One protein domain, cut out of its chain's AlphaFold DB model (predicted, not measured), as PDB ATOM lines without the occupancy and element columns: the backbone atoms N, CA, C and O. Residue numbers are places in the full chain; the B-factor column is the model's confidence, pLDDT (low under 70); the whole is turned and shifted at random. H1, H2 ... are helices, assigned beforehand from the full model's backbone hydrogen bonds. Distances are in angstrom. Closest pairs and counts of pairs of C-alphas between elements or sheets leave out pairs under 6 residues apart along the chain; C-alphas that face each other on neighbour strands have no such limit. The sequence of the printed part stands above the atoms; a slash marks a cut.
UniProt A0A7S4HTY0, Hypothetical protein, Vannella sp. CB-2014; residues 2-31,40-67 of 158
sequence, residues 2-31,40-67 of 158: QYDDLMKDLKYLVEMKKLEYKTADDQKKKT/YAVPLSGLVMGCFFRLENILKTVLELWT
ATOM      1  N   GLN A   2     -29.407 -24.962  45.868       74.44
ATOM      2  CA  GLN A   2     -28.107 -25.587  45.522       74.44
ATOM      3  C   GLN A   2     -28.155 -26.466  44.253       74.44
ATOM      4  O   GLN A   2     -27.237 -26.440  43.441       74.44
ATOM      5  N   TYR A   3     -29.257 -27.190  44.040       79.19
ATOM      6  CA  TYR A   3     -29.466 -27.992  42.827       79.19
ATOM      7  C   TYR A   3     -29.575 -27.156  41.545       79.19
ATOM      8  O   TYR A   3     -29.157 -27.607  40.482       79.19
ATOM      9  N   ASP A   4     -30.109 -25.938  41.641       84.81
ATOM     10  CA  ASP A   4     -30.287 -25.058  40.483       84.81
ATOM     11  C   ASP A   4     -28.942 -24.518  39.995       84.81
ATOM     12  O   ASP A   4     -28.740 -24.338  38.796       84.81
ATOM     13  N   ASP A   5     -28.012 -24.288  40.921       87.12
ATOM     14  CA  ASP A   5     -26.658 -23.847  40.603       87.12
ATOM     15  C   ASP A   5     -25.832 -24.999  40.014       87.12
ATOM     16  O   ASP A   5     -25.226 -24.829  38.959       87.12
ATOM     17  N   LEU A   6     -25.954 -26.212  40.567       86.62
ATOM     18  CA  LEU A   6     -25.338 -27.410  39.985       86.62
ATOM     19  C   LEU A   6     -25.825 -27.680  38.549       86.62
ATOM     20  O   LEU A   6     -25.050 -28.087  37.683       86.62
ATOM     21  N   MET A   7     -27.108 -27.434  38.268       91.56
ATOM     22  CA  MET A   7     -27.664 -27.609  36.926       91.56
ATOM     23  C   MET A   7     -27.117 -26.575  35.930       91.56
ATOM     24  O   MET A   7     -26.909 -26.896  34.756       91.56
ATOM     25  N   LYS A   8     -26.850 -25.341  36.381       89.69
ATOM     26  CA  LYS A   8     -26.186 -24.315  35.560       89.69
ATOM     27  C   LYS A   8     -24.742 -24.703  35.267       89.69
ATOM     28  O   LYS A   8     -24.338 -24.609  34.111       89.69
ATOM     29  N   ASP A   9     -24.016 -25.200  36.265       88.19
ATOM     30  CA  ASP A   9     -22.637 -25.663  36.097       88.19
ATOM     31  C   ASP A   9     -22.566 -26.840  35.118       88.19
ATOM     32  O   ASP A   9     -21.745 -26.845  34.201       88.19
ATOM     33  N   LEU A  10     -23.487 -27.805  35.225       89.12
ATOM     34  CA  LEU A  10     -23.561 -28.926  34.288       89.12
ATOM     35  C   LEU A  10     -23.866 -28.452  32.860       89.12
ATOM     36  O   LEU A  10     -23.241 -28.910  31.902       89.12
ATOM     37  N   LYS A  11     -24.800 -27.507  32.706       89.56
ATOM     38  CA  LYS A  11     -25.123 -26.914  31.404       89.56
ATOM     39  C   LYS A  11     -23.919 -26.179  30.809       89.56
ATOM     40  O   LYS A  11     -23.640 -26.351  29.623       89.56
ATOM     41  N   TYR A  12     -23.187 -25.436  31.635       86.94
ATOM     42  CA  TYR A  12     -21.960 -24.747  31.249       86.94
ATOM     43  C   TYR A  12     -20.873 -25.728  30.783       86.94
ATOM     44  O   TYR A  12     -20.299 -25.553  29.710       86.94
ATOM     45  N   LEU A  13     -20.649 -26.821  31.520       87.38
ATOM     46  CA  LEU A  13     -19.688 -27.863  31.134       87.38
ATOM     47  C   LEU A  13     -20.060 -28.539  29.807       87.38
ATOM     48  O   LEU A  13     -19.191 -28.813  28.979       87.38
ATOM     49  N   VAL A  14     -21.350 -28.788  29.569       87.19
ATOM     50  CA  VAL A  14     -21.835 -29.353  28.300       87.19
ATOM     51  C   VAL A  14     -21.599 -28.389  27.135       87.19
ATOM     52  O   VAL A  14     -21.231 -28.823  26.042       87.19
ATOM     53  N   GLU A  15     -21.797 -27.090  27.345       85.88
ATOM     54  CA  GLU A  15     -21.542 -26.063  26.334       85.88
ATOM     55  C   GLU A  15     -20.044 -25.940  26.021       85.88
ATOM     56  O   GLU A  15     -19.655 -25.991  24.853       85.88
ATOM     57  N   MET A  16     -19.198 -25.927  27.055       84.00
ATOM     58  CA  MET A  16     -17.739 -25.953  26.926       84.00
ATOM     59  C   MET A  16     -17.246 -27.167  26.133       84.00
ATOM     60  O   MET A  16     -16.456 -27.019  25.199       84.00
ATOM     61  N   LYS A  17     -17.778 -28.358  26.428       85.38
ATOM     62  CA  LYS A  17     -17.464 -29.591  25.692       85.38
ATOM     63  C   LYS A  17     -17.815 -29.466  24.207       85.38
ATOM     64  O   LYS A  17     -17.028 -29.855  23.350       85.38
ATOM     65  N   LYS A  18     -18.986 -28.907  23.879       85.44
ATOM     66  CA  LYS A  18     -19.421 -28.720  22.482       85.44
ATOM     67  C   LYS A  18     -18.497 -27.774  21.709       85.44
ATOM     68  O   LYS A  18     -18.238 -28.030  20.536       85.44
ATOM     69  N   LEU A  19     -18.014 -26.707  22.343       81.38
ATOM     70  CA  LEU A  19     -17.075 -25.763  21.728       81.38
ATOM     71  C   LEU A  19     -15.701 -26.397  21.466       81.38
ATOM     72  O   LEU A  19     -15.096 -26.137  20.426       81.38
ATOM     73  N   GLU A  20     -15.244 -27.276  22.359       79.62
ATOM     74  CA  GLU A  20     -13.992 -28.021  22.190       79.62
ATOM     75  C   GLU A  20     -14.050 -28.970  20.979       79.62
ATOM     76  O   GLU A  20     -13.151 -28.938  20.138       79.62
ATOM     77  N   TYR A  21     -15.135 -29.742  20.817       81.06
ATOM     78  CA  TYR A  21     -15.297 -30.635  19.656       81.06
ATOM     79  C   TYR A  21     -15.391 -29.885  18.329       81.06
ATOM     80  O   TYR A  21     -14.722 -30.263  17.372       81.06
ATOM     81  N   LYS A  22     -16.180 -28.804  18.275       79.44
ATOM     82  CA  LYS A  22     -16.301 -27.983  17.060       79.44
ATOM     83  C   LYS A  22     -14.944 -27.435  16.627       79.44
ATOM     84  O   LYS A  22     -14.573 -27.561  15.468       79.44
ATOM     85  N   THR A  23     -14.164 -26.937  17.580       73.38
ATOM     86  CA  THR A  23     -12.817 -26.420  17.310       73.38
ATOM     87  C   THR A  23     -11.862 -27.511  16.838       73.38
ATOM     88  O   THR A  23     -11.076 -27.280  15.920       73.38
ATOM     89  N   ALA A  24     -11.933 -28.709  17.424       71.38
ATOM     90  CA  ALA A  24     -11.124 -29.845  16.993       71.38
ATOM     91  C   ALA A  24     -11.460 -30.297  15.557       71.38
ATOM     92  O   ALA A  24     -10.560 -30.686  14.811       71.38
ATOM     93  N   ASP A  25     -12.730 -30.226  15.156       71.00
ATOM     94  CA  ASP A  25     -13.176 -30.585  13.806       71.00
ATOM     95  C   ASP A  25     -12.888 -29.485  12.773       71.00
ATOM     96  O   ASP A  25     -12.508 -29.788  11.637       71.00
ATOM     97  N   ASP A  26     -12.990 -28.215  13.164       66.69
ATOM     98  CA  ASP A  26     -12.668 -27.071  12.309       66.69
ATOM     99  C   ASP A  26     -11.159 -26.982  12.030       66.69
ATOM    100  O   ASP A  26     -10.754 -26.743  10.887       66.69
ATOM    101  N   GLN A  27     -10.311 -27.295  13.022       64.19
ATOM    102  CA  GLN A  27      -8.858 -27.402  12.828       64.19
ATOM    103  C   GLN A  27      -8.460 -28.503  11.837       64.19
ATOM    104  O   GLN A  27      -7.437 -28.376  11.166       64.19
ATOM    105  N   LYS A  28      -9.261 -29.567  11.704       64.31
ATOM    106  CA  LYS A  28      -9.014 -30.625  10.713       64.31
ATOM    107  C   LYS A  28      -9.405 -30.214   9.293       64.31
ATOM    108  O   LYS A  28      -8.924 -30.831   8.347       64.31
ATOM    109  N   LYS A  29     -10.287 -29.219   9.126       65.00
ATOM    110  CA  LYS A  29     -10.904 -28.888   7.830       65.00
ATOM    111  C   LYS A  29     -10.368 -27.622   7.164       65.00
ATOM    112  O   LYS A  29     -10.447 -27.555   5.940       65.00
ATOM    113  N   LYS A  30      -9.817 -26.639   7.889       56.75
ATOM    114  CA  LYS A  30      -9.246 -25.430   7.263       56.75
ATOM    115  C   LYS A  30      -8.003 -24.892   7.972       56.75
ATOM    116  O   LYS A  30      -8.025 -24.501   9.135       56.75
ATOM    117  N   THR A  31      -6.938 -24.781   7.186       59.47
ATOM    118  CA  THR A  31      -5.873 -23.792   7.336       59.47
ATOM    119  C   THR A  31      -6.469 -22.378   7.335       59.47
ATOM    120  O   THR A  31      -7.334 -22.060   6.522       59.47
ATOM    121  N   TYR A  40      -9.837 -17.520  26.357       58.72
ATOM    122  CA  TYR A  40     -10.187 -17.330  27.768       58.72
ATOM    123  C   TYR A  40     -10.678 -18.599  28.472       58.72
ATOM    124  O   TYR A  40     -10.797 -18.592  29.694       58.72
ATOM    125  N   ALA A  41     -10.953 -19.682  27.739       67.25
ATOM    126  CA  ALA A  41     -11.513 -20.897  28.314       67.25
ATOM    127  C   ALA A  41     -10.524 -22.062  28.214       67.25
ATOM    128  O   ALA A  41     -10.051 -22.417  27.134       67.25
ATOM    129  N   VAL A  42     -10.204 -22.660  29.363       71.44
ATOM    130  CA  VAL A  42      -9.320 -23.827  29.430       71.44
ATOM    131  C   VAL A  42     -10.078 -25.045  28.882       71.44
ATOM    132  O   VAL A  42     -11.179 -25.318  29.364       71.44
ATOM    133  N   PRO A  43      -9.526 -25.791  27.906       79.94
ATOM    134  CA  PRO A  43     -10.178 -26.986  27.377       79.94
ATOM    135  C   PRO A  43     -10.365 -28.034  28.479       79.94
ATOM    136  O   PRO A  43      -9.496 -28.206  29.343       79.94
ATOM    137  N   LEU A  44     -11.480 -28.768  28.437       81.88
ATOM    138  CA  LEU A  44     -11.803 -29.763  29.462       81.88
ATOM    139  C   LEU A  44     -10.766 -30.889  29.466       81.88
ATOM    140  O   LEU A  44     -10.377 -31.363  30.535       81.88
ATOM    141  N   SER A  45     -10.251 -31.262  28.289       81.56
ATOM    142  CA  SER A  45      -9.141 -32.213  28.163       81.56
ATOM    143  C   SER A  45      -7.886 -31.768  28.925       81.56
ATOM    144  O   SER A  45      -7.237 -32.589  29.573       81.56
ATOM    145  N   GLY A  46      -7.577 -30.467  28.926       83.00
ATOM    146  CA  GLY A  46      -6.451 -29.893  29.667       83.00
ATOM    147  C   GLY A  46      -6.641 -29.945  31.184       83.00
ATOM    148  O   GLY A  46      -5.693 -30.248  31.909       83.00
ATOM    149  N   LEU A  47      -7.867 -29.716  31.666       85.62
ATOM    150  CA  LEU A  47      -8.196 -29.841  33.092       85.62
ATOM    151  C   LEU A  47      -8.046 -31.286  33.576       85.62
ATOM    152  O   LEU A  47      -7.390 -31.533  34.588       85.62
ATOM    153  N   VAL A  48      -8.594 -32.243  32.821       86.12
ATOM    154  CA  VAL A  48      -8.519 -33.674  33.146       86.12
ATOM    155  C   VAL A  48      -7.070 -34.166  33.127       86.12
ATOM    156  O   VAL A  48      -6.620 -34.796  34.084       86.12
ATOM    157  N   MET A  49      -6.301 -33.824  32.088       86.31
ATOM    158  CA  MET A  49      -4.871 -34.149  32.012       86.31
ATOM    159  C   MET A  49      -4.080 -33.544  33.175       86.31
ATOM    160  O   MET A  49      -3.217 -34.206  33.751       86.31
ATOM    161  N   GLY A  50      -4.398 -32.309  33.571       86.44
ATOM    162  CA  GLY A  50      -3.767 -31.649  34.712       86.44
ATOM    163  C   GLY A  50      -3.950 -32.413  36.027       86.44
ATOM    164  O   GLY A  50      -3.008 -32.495  36.818       86.44
ATOM    165  N   CYS A  51      -5.123 -33.010  36.255       88.75
ATOM    166  CA  CYS A  51      -5.365 -33.864  37.420       88.75
ATOM    167  C   CYS A  51      -4.452 -35.097  37.422       88.75
ATOM    168  O   CYS A  51      -3.818 -35.376  38.441       88.75
ATOM    169  N   PHE A  52      -4.333 -35.790  36.286       91.69
ATOM    170  CA  PHE A  52      -3.468 -36.966  36.169       91.69
ATOM    171  C   PHE A  52      -1.993 -36.627  36.378       91.69
ATOM    172  O   PHE A  52      -1.332 -37.307  37.153       91.69
ATOM    173  N   PHE A  53      -1.489 -35.537  35.789       91.50
ATOM    174  CA  PHE A  53      -0.096 -35.119  35.993       91.50
ATOM    175  C   PHE A  53       0.217 -34.773  37.448       91.50
ATOM    176  O   PHE A  53       1.294 -35.091  37.951       91.50
ATOM    177  N   ARG A  54      -0.716 -34.123  38.151       93.12
ATOM    178  CA  ARG A  54      -0.547 -33.849  39.585       93.12
ATOM    179  C   ARG A  54      -0.492 -35.145  40.383       93.12
ATOM    180  O   ARG A  54       0.378 -35.282  41.237       93.12
ATOM    181  N   LEU A  55      -1.381 -36.087  40.082       95.25
ATOM    182  CA  LEU A  55      -1.425 -37.380  40.756       95.25
ATOM    183  C   LEU A  55      -0.167 -38.213  40.477       95.25
ATOM    184  O   LEU A  55       0.402 -38.780  41.403       95.25
ATOM    185  N   GLU A  56       0.318 -38.218  39.237       94.50
ATOM    186  CA  GLU A  56       1.570 -38.869  38.846       94.50
ATOM    187  C   GLU A  56       2.769 -38.284  39.601       94.50
ATOM    188  O   GLU A  56       3.586 -39.030  40.137       94.50
ATOM    189  N   ASN A  57       2.864 -36.954  39.685       93.12
ATOM    190  CA  ASN A  57       3.943 -36.296  40.418       93.12
ATOM    191  C   ASN A  57       3.910 -36.647  41.908       93.12
ATOM    192  O   ASN A  57       4.949 -36.967  42.477       93.12
ATOM    193  N   ILE A  58       2.721 -36.646  42.521       93.81
ATOM    194  CA  ILE A  58       2.551 -37.056  43.920       93.81
ATOM    195  C   ILE A  58       3.005 -38.507  44.097       93.81
ATOM    196  O   ILE A  58       3.794 -38.789  44.994       93.81
ATOM    197  N   LEU A  59       2.567 -39.420  43.226       94.06
ATOM    198  CA  LEU A  59       2.929 -40.835  43.310       94.06
ATOM    199  C   LEU A  59       4.444 -41.049  43.167       94.06
ATOM    200  O   LEU A  59       5.021 -41.839  43.910       94.06
ATOM    201  N   LYS A  60       5.104 -40.318  42.259       92.88
ATOM    202  CA  LYS A  60       6.566 -40.355  42.099       92.88
ATOM    203  C   LYS A  60       7.286 -39.919  43.369       92.88
ATOM    204  O   LYS A  60       8.202 -40.608  43.802       92.88
ATOM    205  N   THR A  61       6.854 -38.819  43.984       92.69
ATOM    206  CA  THR A  61       7.436 -38.342  45.246       92.69
ATOM    207  C   THR A  61       7.215 -39.337  46.377       92.69
ATOM    208  O   THR A  61       8.121 -39.587  47.166       92.69
ATOM    209  N   VAL A  62       6.027 -39.939  46.449       93.75
ATOM    210  CA  VAL A  62       5.728 -40.978  47.435       93.75
ATOM    211  C   VAL A  62       6.664 -42.171  47.244       93.75
ATOM    212  O   VAL A  62       7.277 -42.595  48.213       93.75
ATOM    213  N   LEU A  63       6.850 -42.662  46.016       90.75
ATOM    214  CA  LEU A  63       7.775 -43.766  45.733       90.75
ATOM    215  C   LEU A  63       9.230 -43.423  46.078       90.75
ATOM    216  O   LEU A  63       9.899 -44.242  46.696       90.75
ATOM    217  N   GLU A  64       9.696 -42.218  45.740       88.25
ATOM    218  CA  GLU A  64      11.052 -41.752  46.066       88.25
ATOM    219  C   GLU A  64      11.301 -41.701  47.580       88.25
ATOM    220  O   GLU A  64      12.362 -42.108  48.055       88.25
ATOM    221  N   LEU A  65      10.318 -41.225  48.349       87.50
ATOM    222  CA  LEU A  65      10.410 -41.136  49.807       87.50
ATOM    223  C   LEU A  65      10.231 -42.491  50.499       87.50
ATOM    224  O   LEU A  65      10.772 -42.687  51.586       87.50
ATOM    225  N   TRP A  66       9.470 -43.409  49.896       89.19
ATOM    226  CA  TRP A  66       9.205 -44.724  50.480       89.19
ATOM    227  C   TRP A  66      10.305 -45.738  50.191       89.19
ATOM    228  O   TRP A  66      10.463 -46.679  50.967       89.19
ATOM    229  N   THR A  67      11.076 -45.578  49.110       82.25
ATOM    230  CA  THR A  67      12.270 -46.404  48.916       82.25
ATOM    231  C   THR A  67      13.233 -46.159  50.074       82.25
ATOM    232  O   THR A  67      13.714 -45.031  50.221       82.25
TER     233      THR A  67
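This is residues 2 to 31 and 40 to 67 of the 158 residues of the protein "Hypothetical protein" of Vannella sp. CB-2014 (UniProt A0A7S4HTY0). Two long helices make a T: H1 is the crossbar, and H2 starts beside its middle and sticks out from it with residues 46 to 67. The 58 printed residues, with two named helices in the order H1, H2 and no named strand, are all helix in class. The whole is extended and flat, with a radius of gyration of the C-alphas of 17.4 A and spans of 49 by 43 by 16 A.

Look first at H1, residues 2 to 29, where 23 of 24 O i to N i+4 pairs are within hydrogen-bond range. In H2, residues 44 to 66, every such pair is. H1, with residues 16 to 20 alone, and H2, with residue 44 alone, only just touch, with 3 pairs of C-alphas within 8 A. The closest C-alphas, of Lys 17 and Leu 44, are 6.8 A apart. The helices' lines are about perpendicular, at 80 degrees.

Find C-alpha 2 at (-28.107, -25.587, 45.522); from there H1 runs 41.6 A to C-alpha 29. H2 runs 33.3 A from C-alpha 44 at (-11.803, -29.763, 29.462) to C-alpha 66 at (9.205, -44.724, 50.480).

The farthest C-alphas, of Lys 30 and Thr 67, are 51.4 A apart. At the cut, residues 32 to 39 are not printed, and C-alphas 31 and 40 are 21.9 A apart. Look for pLDDT under 70 at residues 26 to 31 and 40 to 41.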